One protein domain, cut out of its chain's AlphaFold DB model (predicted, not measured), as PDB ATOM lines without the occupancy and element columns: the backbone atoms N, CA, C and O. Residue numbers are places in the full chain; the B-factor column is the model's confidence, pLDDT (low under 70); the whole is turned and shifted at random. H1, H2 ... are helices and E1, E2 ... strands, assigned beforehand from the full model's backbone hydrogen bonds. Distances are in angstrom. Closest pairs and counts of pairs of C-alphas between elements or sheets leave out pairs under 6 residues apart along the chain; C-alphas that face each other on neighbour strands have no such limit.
ATOM      1  N   VAL A   6     308.937 359.760 348.332       94.31
ATOM      2  CA  VAL A   6     308.217 360.395 347.220       94.31
ATOM      3  C   VAL A   6     309.239 360.715 346.127       94.31
ATOM      4  O   VAL A   6     310.266 361.336 346.409       94.31
ATOM      5  N   LYS A   7     309.018 360.251 344.890       95.19
ATOM      6  CA  LYS A   7     310.023 360.355 343.817       95.19
ATOM      7  C   LYS A   7     309.428 360.730 342.463       95.19
ATOM      8  O   LYS A   7     308.292 360.364 342.183       95.19
ATOM      9  N   ASN A   8     310.256 361.339 341.610       95.00
ATOM     10  CA  ASN A   8     310.030 361.510 340.167       95.00
ATOM     11  C   ASN A   8     308.719 362.235 339.812       95.00
ATOM     12  O   ASN A   8     307.955 361.767 338.968       95.00
ATOM     13  N   PHE A   9     308.456 363.375 340.449       93.62
ATOM     14  CA  PHE A   9     307.315 364.227 340.112       93.62
ATOM     15  C   PHE A   9     307.793 365.575 339.575       93.62
ATOM     16  O   PHE A   9     308.747 366.154 340.088       93.62
ATOM     17  N   ALA A  10     307.111 366.084 338.549       96.75
ATOM     18  CA  ALA A  10     307.414 367.398 337.984       96.75
ATOM     19  C   ALA A  10     306.889 368.538 338.869       96.75
ATOM     20  O   ALA A  10     307.555 369.556 339.025       96.75
ATOM     21  N   THR A  11     305.710 368.359 339.471       97.19
ATOM     22  CA  THR A  11     305.064 369.390 340.287       97.19
ATOM     23  C   THR A  11     304.237 368.756 341.399       97.19
ATOM     24  O   THR A  11     303.492 367.809 341.147       97.19
ATOM     25  N   ILE A  12     304.330 369.298 342.614       96.38
ATOM     26  CA  ILE A  12     303.292 369.157 343.641       96.38
ATOM     27  C   ILE A  12     302.488 370.445 343.617       96.38
ATOM     28  O   ILE A  12     303.026 371.502 343.929       96.38
ATOM     29  N   LYS A  13     301.210 370.360 343.252       95.62
ATOM     30  CA  LYS A  13     300.295 371.498 343.306       95.62
ATOM     31  C   LYS A  13     299.410 371.383 344.539       95.62
ATOM     32  O   LYS A  13     298.762 370.353 344.729       95.62
ATOM     33  N   LEU A  14     299.391 372.427 345.359       93.62
ATOM     34  CA  LEU A  14     298.482 372.506 346.498       93.62
ATOM     35  C   LEU A  14     297.048 372.761 346.027       93.62
ATOM     36  O   LEU A  14     296.826 373.450 345.031       93.62
ATOM     37  N   ALA A  15     296.080 372.173 346.730       90.19
ATOM     38  CA  ALA A  15     294.673 372.313 346.380       90.19
ATOM     39  C   ALA A  15     294.155 373.716 346.720       90.19
ATOM     40  O   ALA A  15     294.515 374.303 347.741       90.19
ATOM     41  N   ASP A  16     293.261 374.227 345.877       87.44
ATOM     42  CA  ASP A  16     292.841 375.625 345.939       87.44
ATOM     43  C   ASP A  16     292.063 375.967 347.227       87.44
ATOM     44  O   ASP A  16     292.128 377.079 347.751       87.44
ATOM     45  N   ASN A  17     291.360 374.986 347.793       84.00
ATOM     46  CA  ASN A  17     290.497 375.116 348.966       84.00
ATOM     47  C   ASN A  17     291.110 374.533 350.251       84.00
ATOM     48  O   ASN A  17     290.377 374.093 351.140       84.00
ATOM     49  N   MET A  18     292.438 374.476 350.348       86.44
ATOM     50  CA  MET A  18     293.085 374.001 351.566       86.44
ATOM     51  C   MET A  18     292.756 374.896 352.764       86.44
ATOM     52  O   MET A  18     292.937 376.111 352.717       86.44
ATOM     53  N   ALA A  19     292.312 374.271 353.854       87.12
ATOM     54  CA  ALA A  19     292.128 374.945 355.130       87.12
ATOM     55  C   ALA A  19     293.480 375.171 355.820       87.12
ATOM     56  O   ALA A  19     294.374 374.322 355.753       87.12
ATOM     57  N   TRP A  20     293.604 376.303 356.512       89.06
ATOM     58  CA  TRP A  20     294.739 376.567 357.387       89.06
ATOM     59  C   TRP A  20     294.749 375.584 358.564       89.06
ATOM     60  O   TRP A  20     293.727 375.390 359.225       89.06
ATOM     61  N   GLN A  21     295.902 374.973 358.831       89.31
ATOM     62  CA  GLN A  21     296.101 374.051 359.949       89.31
ATOM     63  C   GLN A  21     297.532 374.160 360.479       89.31
ATOM     64  O   GLN A  21     298.495 374.073 359.721       89.31
ATOM     65  N   THR A  22     297.680 374.331 361.789       91.12
ATOM     66  CA  THR A  22     298.997 374.431 362.439       91.12
ATOM     67  C   THR A  22     299.499 373.089 362.971       91.12
ATOM     68  O   THR A  22     300.700 372.892 363.115       91.12
ATOM     69  N   GLU A  23     298.594 372.145 363.239       88.50
ATOM     70  CA  GLU A  23     298.934 370.849 363.845       88.50
ATOM     71  C   GLU A  23     299.166 369.734 362.822       88.50
ATOM     72  O   GLU A  23     299.889 368.775 363.093       88.50
ATOM     73  N   ALA A  24     298.552 369.840 361.645       86.38
ATOM     74  CA  ALA A  24     298.596 368.794 360.636       86.38
ATOM     75  C   ALA A  24     299.443 369.202 359.427       86.38
ATOM     76  O   ALA A  24     299.354 370.306 358.888       86.38
ATOM     77  N   LEU A  25     300.278 368.256 359.006       90.56
ATOM     78  CA  LEU A  25     301.117 368.364 357.822       90.56
ATOM     79  C   LEU A  25     300.242 368.226 356.576       90.56
ATOM     80  O   LEU A  25     299.320 367.409 356.548       90.56
ATOM     81  N   VAL A  26     300.559 368.972 355.523       91.56
ATOM     82  CA  VAL A  26     299.860 368.815 354.239       91.56
ATOM     83  C   VAL A  26     300.316 367.537 353.543       91.56
ATOM     84  O   VAL A  26     299.493 366.711 353.156       91.56
ATOM     85  N   LEU A  27     301.632 367.350 353.411       94.25
ATOM     86  CA  LEU A  27     302.222 366.142 352.846       94.25
ATOM     87  C   LEU A  27     303.518 365.785 353.578       94.25
ATOM     88  O   LEU A  27     304.412 366.613 353.736       94.25
ATOM     89  N   SER A  28     303.645 364.519 353.971       94.81
ATOM     90  CA  SER A  28     304.863 363.979 354.580       94.81
ATOM     91  C   SER A  28     305.391 362.778 353.803       94.81
ATOM     92  O   SER A  28     304.608 361.928 353.376       94.81
ATOM     93  N   GLY A  29     306.711 362.663 353.688       94.25
ATOM     94  CA  GLY A  29     307.393 361.532 353.067       94.25
ATOM     95  C   GLY A  29     308.637 361.121 353.850       94.25
ATOM     96  O   GLY A  29     309.176 361.880 354.646       94.25
ATOM     97  N   GLY A  30     309.123 359.900 353.625       95.56
ATOM     98  CA  GLY A  30     310.393 359.461 354.213       95.56
ATOM     99  C   GLY A  30     311.580 360.189 353.600       95.56
ATOM    100  O   GLY A  30     312.526 360.523 354.305       95.56
ATOM    101  N   SER A  31     311.491 360.455 352.296       96.62
ATOM    102  CA  SER A  31     312.358 361.391 351.589       96.62
ATOM    103  C   SER A  31     311.701 361.900 350.306       96.62
ATOM    104  O   SER A  31     310.884 361.172 349.741       96.62
ATOM    105  N   PHE A  32     312.129 363.046 349.788       96.62
ATOM    106  CA  PHE A  32     311.745 363.591 348.486       96.62
ATOM    107  C   PHE A  32     312.952 363.547 347.544       96.62
ATOM    108  O   PHE A  32     314.033 364.021 347.877       96.62
ATOM    109  N   GLN A  33     312.814 362.907 346.380       95.19
ATOM    110  CA  GLN A  33     313.928 362.697 345.442       95.19
ATOM    111  C   GLN A  33     313.497 362.997 344.008       95.19
ATOM    112  O   GLN A  33     312.409 362.591 343.601       95.19
ATOM    113  N   ASN A  34     314.372 363.632 343.220       92.38
ATOM    114  CA  ASN A  34     314.098 363.999 341.822       92.38
ATOM    115  C   ASN A  34     312.744 364.705 341.673       92.38
ATOM    116  O   ASN A  34     311.898 364.295 340.871       92.38
ATOM    117  N   TYR A  35     312.511 365.695 342.528       94.44
ATOM    118  CA  TYR A  35     311.306 366.497 342.492       94.44
ATOM    119  C   TYR A  35     311.535 367.784 341.711       94.44
ATOM    120  O   TYR A  35     312.644 368.315 341.699       94.44
ATOM    121  N   GLY A  36     310.485 368.258 341.050       95.06
ATOM    122  CA  GLY A  36     310.468 369.571 340.424       95.06
ATOM    123  C   GLY A  36     309.925 370.637 341.372       95.06
ATOM    124  O   GLY A  36     310.500 370.911 342.419       95.06
ATOM    125  N   GLN A  37     308.812 371.251 340.997       97.38
ATOM    126  CA  GLN A  37     308.312 372.475 341.614       97.38
ATOM    127  C   GLN A  37     307.238 372.216 342.681       97.38
ATOM    128  O   GLN A  37     306.386 371.338 342.522       97.38
ATOM    129  N   LEU A  38     307.228 373.020 343.744       97.50
ATOM    130  CA  LEU A  38     306.054 373.219 344.590       97.50
ATOM    131  C   LEU A  38     305.238 374.390 344.031       97.50
ATOM    132  O   LEU A  38     305.720 375.518 343.955       97.50
ATOM    133  N   ASP A  39     304.001 374.120 343.639       96.62
ATOM    134  CA  ASP A  39     303.067 375.103 343.100       96.62
ATOM    135  C   ASP A  39     302.006 375.439 344.156       96.62
ATOM    136  O   ASP A  39     301.142 374.620 344.487       96.62
ATOM    137  N   ILE A  40     302.084 376.665 344.678       94.38
ATOM    138  CA  ILE A  40     301.121 377.225 345.630       94.38
ATOM    139  C   ILE A  40     300.178 378.246 344.975       94.38
ATOM    140  O   ILE A  40     299.448 378.938 345.673       94.38
ATOM    141  N   THR A  41     300.157 378.350 343.642       92.06
ATOM    142  CA  THR A  41     299.325 379.333 342.917       92.06
ATOM    143  C   THR A  41     297.832 379.113 343.099       92.06
ATOM    144  O   THR A  41     297.052 380.055 342.989       92.06
ATOM    145  N   GLY A  42     297.443 377.863 343.352       84.38
ATOM    146  CA  GLY A  42     296.061 377.484 343.605       84.38
ATOM    147  C   GLY A  42     295.568 377.930 344.974       84.38
ATOM    148  O   GLY A  42     294.383 378.190 345.140       84.38
ATOM    149  N   VAL A  43     296.478 378.052 345.943       83.00
ATOM    150  CA  VAL A  43     296.162 378.322 347.344       83.00
ATOM    151  C   VAL A  43     295.453 379.681 347.436       83.00
ATOM    152  O   VAL A  43     296.047 380.732 347.205       83.00
ATOM    153  N   THR A  44     294.138 379.638 347.664       68.06
ATOM    154  CA  THR A  44     293.226 380.775 347.452       68.06
ATOM    155  C   THR A  44     293.392 381.909 348.464       68.06
ATOM    156  O   THR A  44     294.103 381.814 349.466       68.06
ATOM    157  N   THR A  45     292.613 382.973 348.243       66.25
ATOM    158  CA  THR A  45     292.301 384.014 349.229       66.25
ATOM    159  C   THR A  45     291.947 383.473 350.609       66.25
ATOM    160  O   THR A  45     292.268 384.150 351.568       66.25
ATOM    161  N   ALA A  46     291.331 382.292 350.754       70.00
ATOM    162  CA  ALA A  46     290.986 381.752 352.074       70.00
ATOM    163  C   ALA A  46     292.230 381.439 352.919       70.00
ATOM    164  O   ALA A  46     292.241 381.677 354.122       70.00
ATOM    165  N   PHE A  47     293.288 380.954 352.274       76.06
ATOM    166  CA  PHE A  47     294.552 380.650 352.929       76.06
ATOM    167  C   PHE A  47     295.307 381.935 353.286       76.06
ATOM    168  O   PHE A  47     295.769 382.094 354.408       76.06
ATOM    169  N   PHE A  48     295.366 382.884 352.347       77.81
ATOM    170  CA  PHE A  48     295.997 384.189 352.563       77.81
ATOM    171  C   PHE A  48     295.142 385.176 353.378       77.81
ATOM    172  O   PHE A  48     295.603 386.278 353.678       77.81
ATOM    173  N   ALA A  49     293.906 384.806 353.716       79.38
ATOM    174  CA  ALA A  49     293.040 385.532 354.640       79.38
ATOM    175  C   ALA A  49     293.281 385.124 356.098       79.38
ATOM    176  O   ALA A  49     292.643 385.689 356.990       79.38
ATOM    177  N   GLN A  50     294.166 384.152 356.356       88.00
ATOM    178  CA  GLN A  50     294.541 383.817 357.717       88.00
ATOM    179  C   GLN A  50     295.354 384.957 358.327       88.00
ATOM    180  O   GLN A  50     296.380 385.367 357.792       88.00
ATOM    181  N   LYS A  51     294.880 385.463 359.464       85.56
ATOM    182  CA  LYS A  51     295.459 386.637 360.139       85.56
ATOM    183  C   LYS A  51     296.158 386.286 361.437       85.56
ATOM    184  O   LYS A  51     297.012 387.049 361.885       85.56
ATOM    185  N   ASP A  52     295.786 385.161 362.043       86.56
ATOM    186  CA  ASP A  52     296.369 384.761 363.315       86.56
ATOM    187  C   ASP A  52     297.766 384.187 363.079       86.56
ATOM    188  O   ASP A  52     297.924 383.322 362.204       86.56
ATOM    189  N   PRO A  53     298.767 384.636 363.855       87.31
ATOM    190  CA  PRO A  53     300.112 384.095 363.788       87.31
ATOM    191  C   PRO A  53     300.116 382.576 363.936       87.31
ATOM    192  O   PRO A  53     299.449 382.005 364.800       87.31
ATOM    193  N   GLY A  54     300.909 381.919 363.102       91.38
ATOM    194  CA  GLY A  54     301.055 380.475 363.135       91.38
ATOM    195  C   GLY A  54     301.907 379.964 361.986       91.38
ATOM    196  O   GLY A  54     302.188 380.687 361.027       91.38
ATOM    197  N   THR A  55     302.274 378.693 362.086       94.44
ATOM    198  CA  THR A  55     303.065 377.980 361.086       94.44
ATOM    199  C   THR A  55     302.302 376.755 360.620       94.44
ATOM    200  O   THR A  55     301.869 375.940 361.433       94.44
ATOM    201  N   MET A  56     302.183 376.604 359.307       94.44
ATOM    202  CA  MET A  56     301.678 375.411 358.644       94.44
ATOM    203  C   MET A  56     302.832 374.722 357.922       94.44
ATOM    204  O   MET A  56     303.600 375.360 357.206       94.44
ATOM    205  N   THR A  57     302.963 373.406 358.083       96.56
ATOM    206  CA  THR A  57     303.995 372.645 357.363       96.56
ATOM    207  C   THR A  57     303.415 372.086 356.068       96.56
ATOM    208  O   THR A  57     302.566 371.190 356.084       96.56
ATOM    209  N   LEU A  58     303.881 372.614 354.937       95.69
ATOM    210  CA  LEU A  58     303.436 372.219 353.602       95.69
ATOM    211  C   LEU A  58     304.046 370.879 353.187       95.69
ATOM    212  O   LEU A  58     303.350 369.977 352.735       95.69
ATOM    213  N   LEU A  59     305.355 370.730 353.353       97.06
ATOM    214  CA  LEU A  59     306.063 369.494 353.035       97.06
ATOM    215  C   LEU A  59     306.950 369.118 354.218       97.06
ATOM    216  O   LEU A  59     307.592 369.991 354.795       97.06
ATOM    217  N   ALA A  60     307.006 367.832 354.553       97.25
ATOM    218  CA  ALA A  60     307.866 367.315 355.616       97.25
ATOM    219  C   ALA A  60     308.599 366.044 355.173       97.25
ATOM    220  O   ALA A  60     307.978 365.102 354.673       97.25
ATOM    221  N   SER A  61     309.909 366.004 355.397       97.00
ATOM    222  CA  SER A  61     310.785 364.865 355.133       97.00
ATOM    223  C   SER A  61     311.448 364.354 356.412       97.00
ATOM    224  O   SER A  61     311.794 365.121 357.306       97.00
ATOM    225  N   ASN A  62     311.713 363.047 356.478       96.19
ATOM    226  CA  ASN A  62     312.559 362.471 357.529       96.19
ATOM    227  C   ASN A  62     314.057 362.536 357.200       96.19
ATOM    228  O   ASN A  62     314.884 362.180 358.044       96.19
ATOM    229  N   LYS A  63     314.419 362.961 355.988       96.88
ATOM    230  CA  LYS A  63     315.802 363.030 355.524       96.88
ATOM    231  C   LYS A  63     316.287 364.478 355.471       96.88
ATOM    232  O   LYS A  63     315.614 365.366 354.964       96.88
ATOM    233  N   GLU A  64     317.480 364.693 356.013       97.75
ATOM    234  CA  GLU A  64     318.157 365.991 356.004       97.75
ATOM    235  C   GLU A  64     318.459 366.467 354.585       97.75
ATOM    236  O   GLU A  64     318.815 365.671 353.714       97.75
ATOM    237  N   ASN A  65     318.378 367.784 354.398       97.69
ATOM    238  CA  ASN A  65     318.661 368.488 353.150       97.69
ATOM    239  C   ASN A  65     317.724 368.137 351.988       97.69
ATOM    240  O   ASN A  65     317.994 368.522 350.853       97.69
ATOM    241  N   ASP A  66     316.617 367.443 352.254       97.19
ATOM    242  CA  ASP A  66     315.669 367.068 351.209       97.19
ATOM    243  C   ASP A  66     314.996 368.272 350.555       97.19
ATOM    244  O   ASP A  66     314.616 368.147 349.403       97.19
ATOM    245  N   PHE A  67     314.892 369.412 351.246       98.12
ATOM    246  CA  PHE A  67     314.429 370.680 350.677       98.12
ATOM    247  C   PHE A  67     315.505 371.773 350.726       98.12
ATOM    248  O   PHE A  67     315.179 372.953 350.813       98.12
ATOM    249  N   ALA A  68     316.794 371.409 350.680       97.75
ATOM    250  CA  ALA A  68     317.886 372.394 350.661       97.75
ATOM    251  C   ALA A  68     317.815 373.348 349.453       97.75
ATOM    252  O   ALA A  68     318.299 374.475 349.528       97.75
ATOM    253  N   THR A  69     317.170 372.899 348.371       98.00
ATOM    254  CA  THR A  69     316.773 373.726 347.229       98.00
ATOM    255  C   THR A  69     315.321 373.423 346.879       98.00
ATOM    256  O   THR A  69     314.960 372.261 346.704       98.00
ATOM    257  N   LEU A  70     314.477 374.439 346.725       98.38
ATOM    258  CA  LEU A  70     313.074 374.278 346.348       98.38
ATOM    259  C   LEU A  70     312.715 375.254 345.232       98.38
ATOM    260  O   LEU A  70     312.800 376.461 345.426       98.38
ATOM    261  N   ASP A  71     312.265 374.744 344.089       98.31
ATOM    262  CA  ASP A  71     311.591 375.568 343.081       98.31
ATOM    263  C   ASP A  71     310.146 375.814 343.540       98.31
ATOM    264  O   ASP A  71     309.378 374.869 343.739       98.31
ATOM    265  N   LEU A  72     309.796 377.080 343.759       98.00
ATOM    266  CA  LEU A  72     308.506 377.530 344.266       98.00
ATOM    267  C   LEU A  72     307.810 378.402 343.223       98.00
ATOM    268  O   LEU A  72     308.303 379.473 342.869       98.00
ATOM    269  N   LYS A  73     306.600 378.016 342.817       97.38
ATOM    270  CA  LYS A  73     305.700 378.860 342.024       97.38
ATOM    271  C   LYS A  73     304.593 379.425 342.893       97.38
ATOM    272  O   LYS A  73     303.850 378.672 343.519       97.38
ATOM    273  N   TYR A  74     304.480 380.749 342.910       94.25
ATOM    274  CA  TYR A  74     303.600 381.477 343.828       94.25
ATOM    275  C   TYR A  74     302.632 382.443 343.133       94.25
ATOM    276  O   TYR A  74     301.713 382.950 343.769       94.25
ATOM    277  N   SER A  75     302.784 382.674 341.828       92.88
ATOM    278  CA  SER A  75     301.722 383.245 340.992       92.88
ATOM    279  C   SER A  75     301.707 382.577 339.612       92.88
ATOM    280  O   SER A  75     302.578 381.767 339.289       92.88
ATOM    281  N   ALA A  76     300.716 382.905 338.778       92.44
ATOM    282  CA  ALA A  76     300.637 382.388 337.410       92.44
ATOM    283  C   ALA A  76     301.924 382.643 336.599       92.44
ATOM    284  O   ALA A  76     302.317 381.793 335.797       92.44
ATOM    285  N   GLU A  77     302.580 383.776 336.856       95.44
ATOM    286  CA  GLU A  77     303.723 384.288 336.092       95.44
ATOM    287  C   GLU A  77     305.046 384.233 336.865       95.44
ATOM    288  O   GLU A  77     306.105 384.348 336.254       95.44
ATOM    289  N   ASN A  78     305.009 384.038 338.188       95.81
ATOM    290  CA  ASN A  78     306.192 384.141 339.035       95.81
ATOM    291  C   ASN A  78     306.557 382.817 339.714       95.81
ATOM    292  O   ASN A  78     305.721 382.146 340.334       95.81
ATOM    293  N   SER A  79     307.851 382.513 339.671       97.44
ATOM    294  CA  SER A  79     308.503 381.472 340.455       97.44
ATOM    295  C   SER A  79     309.828 381.975 341.024       97.44
ATOM    296  O   SER A  79     310.373 382.989 340.584       97.44
ATOM    297  N   THR A  80     310.333 381.281 342.033       98.06
ATOM    298  CA  THR A  80     311.635 381.544 342.646       98.06
ATOM    299  C   THR A  80     312.254 380.240 343.136       98.06
ATOM    300  O   THR A  80     311.558 379.239 343.294       98.06
ATOM    301  N   ILE A  81     313.557 380.254 343.403       98.44
ATOM    302  CA  ILE A  81     314.251 379.143 344.048       98.44
ATOM    303  C   ILE A  81     314.540 379.542 345.493       98.44
ATOM    304  O   ILE A  81     315.246 380.519 345.740       98.44
ATOM    305  N   LEU A  82     314.025 378.766 346.444       98.56
ATOM    306  CA  LEU A  82     314.436 378.860 347.838       98.56
ATOM    307  C   LEU A  82     315.669 377.987 348.070       98.56
ATOM    308  O   LEU A  82     315.717 376.846 347.610       98.56
ATOM    309  N   ASN A  83     316.670 378.526 348.759       98.44
ATOM    310  CA  ASN A  83     317.922 377.840 349.084       98.44
ATOM    311  C   ASN A  83     318.584 378.496 350.313       98.44
ATOM    312  O   ASN A  83     317.974 379.327 350.975       98.44
ATOM    313  N   SER A  84     319.827 378.146 350.645       97.69
ATOM    314  CA  SER A  84     320.523 378.718 351.808       97.69
ATOM    315  C   SER A  84     320.758 380.235 351.750       97.69
ATOM    316  O   SER A  84     320.913 380.849 352.801       97.69
ATOM    317  N   GLU A  85     320.821 380.830 350.556       98.00
ATOM    318  CA  GLU A  85     321.020 382.274 350.354       98.00
ATOM    319  C   GLU A  85     319.688 383.033 350.378       98.00
ATOM    320  O   GLU A  85     319.599 384.125 350.935       98.00
ATOM    321  N   THR A  86     318.638 382.427 349.817       97.75
ATOM    322  CA  THR A  86     317.267 382.953 349.800       97.75
ATOM    323  C   THR A  86     316.305 381.932 350.411       97.75
ATOM    324  O   THR A  86     315.548 381.283 349.687       97.75
ATOM    325  N   PRO A  87     316.325 381.732 351.741       98.00
ATOM    326  CA  PRO A  87     315.602 380.629 352.378       98.00
ATOM    327  C   PRO A  87     314.095 380.850 352.459       98.00
ATOM    328  O   PRO A  87     313.357 379.914 352.764       98.00
ATOM    329  N   ASN A  88     313.626 382.067 352.191       97.88
ATOM    330  CA  ASN A  88     312.222 382.414 352.280       97.88
ATOM    331  C   ASN A  88     311.760 383.371 351.178       97.88
ATOM    332  O   ASN A  88     312.550 384.056 350.528       97.88
ATOM    333  N   LEU A  89     310.443 383.395 350.993       96.81
ATOM    334  CA  LEU A  89     309.715 384.332 350.153       96.81
ATOM    335  C   LEU A  89     308.582 384.957 350.968       96.81
ATOM    336  O   LEU A  89     307.705 384.245 351.461       96.81
ATOM    337  N   ILE A  90     308.561 386.289 351.033       94.38
ATOM    338  CA  ILE A  90     307.463 387.045 351.637       94.38
ATOM    339  C   ILE A  90     306.389 387.333 350.587       94.38
ATOM    340  O   ILE A  90     306.628 388.009 349.586       94.38
ATOM    341  N   LEU A  91     305.183 386.852 350.855       92.31
ATOM    342  CA  LEU A  91     303.983 387.066 350.066       92.31
ATOM    343  C   LEU A  91     303.100 388.096 350.768       92.31
ATOM    344  O   LEU A  91     302.724 387.936 351.930       92.31
ATOM    345  N   LYS A  92     302.761 389.165 350.049       89.44
ATOM    346  CA  LYS A  92     301.880 390.223 350.540       89.44
ATOM    347  C   LYS A  92     300.468 389.996 350.012       89.44
ATOM    348  O   LYS A  92     300.262 390.039 348.801       89.44
ATOM    349  N   ASN A  93     299.502 389.852 350.913       86.06
ATOM    350  CA  ASN A  93     298.089 389.875 350.566       86.06
ATOM    351  C   ASN A  93     297.484 391.239 350.924       86.06
ATOM    352  O   ASN A  93     297.632 391.717 352.051       86.06
ATOM    353  N   THR A  94     296.825 391.870 349.951       81.38
ATOM    354  CA  THR A  94     296.064 393.104 350.182       81.38
ATOM    355  C   THR A  94     294.605 392.713 350.332       81.38
ATOM    356  O   THR A  94     293.997 392.231 349.379       81.38
ATOM    357  N   GLU A  95     294.052 392.894 351.524       79.81
ATOM    358  CA  GLU A  95     292.644 392.601 351.776       79.81
ATOM    359  C   GLU A  95     291.760 393.820 351.506       79.81
ATOM    360  O   GLU A  95     292.209 394.970 351.535       79.81
ATOM    361  N   ASN A  96     290.471 393.561 351.278       84.88
ATOM    362  CA  ASN A  96     289.474 394.619 351.337       84.88
ATOM    363  C   ASN A  96     289.424 395.145 352.778       84.88
ATOM    364  O   ASN A  96     289.224 394.349 353.699       84.88
ATOM    365  N   PRO A  97     289.601 396.456 352.988       89.69
ATOM    366  CA  PRO A  97     289.684 397.005 354.327       89.69
ATOM    367  C   PRO A  97     288.325 396.855 355.034       89.69
ATOM    368  O   PRO A  97     287.310 397.306 354.493       89.69
ATOM    369  N   ASN A 108     297.823 395.027 355.504       88.69
ATOM    370  CA  ASN A 108     298.282 393.925 354.675       88.69
ATOM    371  C   ASN A 108     298.607 392.745 355.579       88.69
ATOM    372  O   ASN A 108     299.142 392.932 356.677       88.69
ATOM    373  N   THR A 109     298.326 391.553 355.075       89.00
ATOM    374  CA  THR A 109     298.721 390.303 355.716       89.00
ATOM    375  C   THR A 109     299.955 389.781 354.997       89.00
ATOM    376  O   THR A 109     299.970 389.673 353.765       89.00
ATOM    377  N   TYR A 110     301.009 389.487 355.750       90.00
ATOM    378  CA  TYR A 110     302.261 388.968 355.219       90.00
ATOM    379  C   TYR A 110     302.390 387.495 355.572       90.00
ATOM    380  O   TYR A 110     302.343 387.111 356.741       90.00
ATOM    381  N   HIS A 111     302.582 386.690 354.537       92.00
ATOM    382  CA  HIS A 111     302.875 385.275 354.659       92.00
ATOM    383  C   HIS A 111     304.310 385.023 354.220       92.00
ATOM    384  O   HIS A 111     304.825 385.709 353.342       92.00
ATOM    385  N   GLU A 112     304.954 384.034 354.809       94.81
ATOM    386  CA  GLU A 112     306.310 383.634 354.464       94.81
ATOM    387  C   GLU A 112     306.305 382.160 354.091       94.81
ATOM    388  O   GLU A 112     305.954 381.325 354.918       94.81
ATOM    389  N   VAL A 113     306.721 381.836 352.869       96.19
ATOM    390  CA  VAL A 113     307.068 380.457 352.513       96.19
ATOM    391  C   VAL A 113     308.558 380.291 352.749       96.19
ATOM    392  O   VAL A 113     309.341 381.034 352.160       96.19
ATOM    393  N   ALA A 114     308.955 379.334 353.581       97.94
ATOM    394  CA  ALA A 114     310.349 379.140 353.962       97.94
ATOM    395  C   ALA A 114     310.761 377.668 353.917       97.94
ATOM    396  O   ALA A 114     309.972 376.778 354.232       97.94
ATOM    397  N   ILE A 115     312.023 377.411 353.581       98.44
ATOM    398  CA  ILE A 115     312.661 376.125 353.876       98.44
ATOM    399  C   ILE A 115     313.197 376.162 355.311       98.44
ATOM    400  O   ILE A 115     313.833 377.127 355.733       98.44
ATOM    401  N   ASP A 116     312.922 375.117 356.086       98.06
ATOM    402  CA  ASP A 116     313.208 375.074 357.522       98.06
ATOM    403  C   ASP A 116     314.695 374.806 357.793       98.06
ATOM    404  O   ASP A 116     315.115 373.669 358.033       98.06
ATOM    405  N   GLN A 117     315.510 375.862 357.724       97.56
ATOM    406  CA  GLN A 117     316.960 375.774 357.933       97.56
ATOM    407  C   GLN A 117     317.313 375.231 359.325       97.56
ATOM    408  O   GLN A 117     318.303 374.517 359.477       97.56
ATOM    409  N   ASN A 118     316.480 375.525 360.328       97.62
ATOM    410  CA  ASN A 118     316.692 375.101 361.712       97.62
ATOM    411  C   ASN A 118     316.486 373.594 361.897       97.62
ATOM    412  O   ASN A 118     317.089 372.996 362.785       97.62
ATOM    413  N   ASN A 119     315.675 372.972 361.041       97.56
ATOM    414  CA  ASN A 119     315.471 371.528 361.008       97.56
ATOM    415  C   ASN A 119     316.202 370.866 359.828       97.56
ATOM    416  O   ASN A 119     315.687 369.932 359.208       97.56
ATOM    417  N   SER A 120     317.392 371.363 359.479       98.12
ATOM    418  CA  SER A 120     318.234 370.812 358.407       98.12
ATOM    419  C   SER A 120     317.494 370.673 357.069       98.12
ATOM    420  O   SER A 120     317.633 369.659 356.381       98.12
ATOM    421  N   TYR A 121     316.665 371.662 356.720       98.00
ATOM    422  CA  TYR A 121     315.874 371.707 355.485       98.00
ATOM    423  C   TYR A 121     314.943 370.496 355.299       98.00
ATOM    424  O   TYR A 121     314.688 370.059 354.175       98.00
ATOM    425  N   LYS A 122     314.453 369.915 356.402       97.94
ATOM    426  CA  LYS A 122     313.487 368.804 356.377       97.94
ATOM    427  C   LYS A 122     312.067 369.246 356.068       97.94
ATOM    428  O   LYS A 122     311.272 368.411 355.651       97.94
ATOM    429  N   ASN A 123     311.746 370.522 356.262       98.25
ATOM    430  CA  ASN A 123     310.393 371.033 356.088       98.25
ATOM    431  C   ASN A 123     310.341 372.205 355.108       98.25
ATOM    432  O   ASN A 123     311.290 372.982 354.996       98.25
ATOM    433  N   VAL A 124     309.185 372.353 354.470       98.06
ATOM    434  CA  VAL A 124     308.745 373.591 353.826       98.06
ATOM    435  C   VAL A 124     307.591 374.141 354.649       98.06
ATOM    436  O   VAL A 124     306.568 373.475 354.825       98.06
ATOM    437  N   LEU A 125     307.780 375.341 355.174       97.25
ATOM    438  CA  LEU A 125     306.885 376.013 356.098       97.25
ATOM    439  C   LEU A 125     306.165 377.153 355.395       97.25
ATOM    440  O   LEU A 125     306.698 377.776 354.479       97.25
ATOM    441  N   LEU A 126     304.963 377.436 355.873       94.69
ATOM    442  CA  LEU A 126     304.228 378.641 355.558       94.69
ATOM    443  C   LEU A 126     303.835 379.317 356.865       94.69
ATOM    444  O   LEU A 126     303.094 378.742 357.658       94.69
ATOM    445  N   ASN A 127     304.365 380.512 357.100       94.31
ATOM    446  CA  ASN A 127     304.157 381.282 358.320       94.31
ATOM    447  C   ASN A 127     303.264 382.488 358.040       94.31
ATOM    448  O   ASN A 127     303.440 383.165 357.029       94.31
ATOM    449  N   VAL A 128     302.375 382.814 358.974       91.62
ATOM    450  CA  VAL A 128     301.767 384.150 359.049       91.62
ATOM    451  C   VAL A 128     302.703 385.011 359.893       91.62
ATOM    452  O   VAL A 128     302.739 384.878 361.115       91.62
ATOM    453  N   VAL A 129     303.526 385.831 359.235       85.56
ATOM    454  CA  VAL A 129     304.634 386.546 359.899       85.56
ATOM    455  C   VAL A 129     304.203 387.861 360.526       85.56
ATOM    456  O   VAL A 129     304.721 388.240 361.573       85.56
ATOM    457  N   ASN A 130     303.288 388.591 359.885       81.44
ATOM    458  CA  ASN A 130     302.831 389.879 360.388       81.44
ATOM    459  C   ASN A 130     301.517 390.294 359.722       81.44
ATOM    460  O   ASN A 130     301.387 390.215 358.498       81.44
ATOM    461  N   THR A 131     300.605 390.840 360.515       87.00
ATOM    462  CA  THR A 131     299.460 391.601 360.021       87.00
ATOM    463  C   THR A 131     299.544 392.985 360.645       87.00
ATOM    464  O   THR A 131     299.423 393.145 361.858       87.00
TER     465      THR A 131
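Overview. This is residues 6 to 97 and 108 to 131 of the 349 residues of an uncharacterized protein of Selenomonas ruminantium subsp. lactilytica (strain NBRC 103574 / TAM6421) (UniProt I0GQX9). Two twisted sheets lie face to face as a sandwich: E2, E4, E9, E8 and E7 make the larger sheet, which curls across its width, and E1, E3, E5 and E6 make the smaller. The short helix H1 only grazes the larger sheet, and the chain changes sheet five times between E1 and E7. The printed part has 116 residues, with named elements in the order E1 E2 E3 H1 E4 E5 E6 E7 E8 E9; the class is mostly strand. Both sheets are mixed, in the orders E2 E4 E9 E8 E7 and E1 E3 E5 E6. The whole is compact, with a radius of gyration of the C-alphas of 13.5 A, and only just elongated, spanning 43 by 28 by 27 A.

Along the chain. E1, residues 6 to 13, starts at C-alpha 6 (308.217, 360.395, 347.220) and bends by 100 degrees at residue 9. E2 is residues 27 to 29. E3, residues 31 to 39, measures 18.6 A and bends by 97 degrees at residue 34. H1 is residues 45 to 48, with C-alpha 45 at (292.301, 384.014, 349.229). E4, residues 54 to 61, measures 20.1 A and bends by 63 degrees at residue 58. E5 is residues 70 to 73 and E6 is residues 79 to 82. E7, residues 88 to 94, measures 19.5 A; E8, residues 108 to 115, 22.9 A; E9, residues 123 to 131, 23.6 A, ending at C-alpha 131 (299.460, 391.601, 360.021).

Arrangement. In the larger sheet E2 and E4 are parallel, with N 29 and O 60 at 2.9 A. E4 and E9 are antiparallel, with N 56 and O 126 at 2.8 A. E8 and E9 form a hairpin, with N 112 and O 127 at 2.8 A, and E7 is antiparallel to E8, with N 91 and O 111 at 2.8 A. In the smaller sheet E1 and E3 are parallel, with N 12 and O 37 at 2.9 A, as are E3 and E5, with N 38 and O 71 at 2.8 A. E5 and E6 form a hairpin, with N 72 and O 80 at 2.8 A. These N and O pairs are within hydrogen-bond range. The facing parts of the sheets are 9.2 A centre to centre, and the strands of one stand at 31 degrees to those of the other. H1 is too short for an O i to N i+4 pair; its one O i to N i+3 pair is within range.

Size, cuts and confidence. The C-alphas farthest apart, of Asn 8 and Pro 97, are 43.3 A apart. Residues 98 to 107 are not printed, and C-alphas 97 and 108 are 9.1 A apart across the cut. The link from E1 to E2 is long, 13 residues. Mean pLDDT of the printed part is 92.6; residues 44 to 45 are under 70.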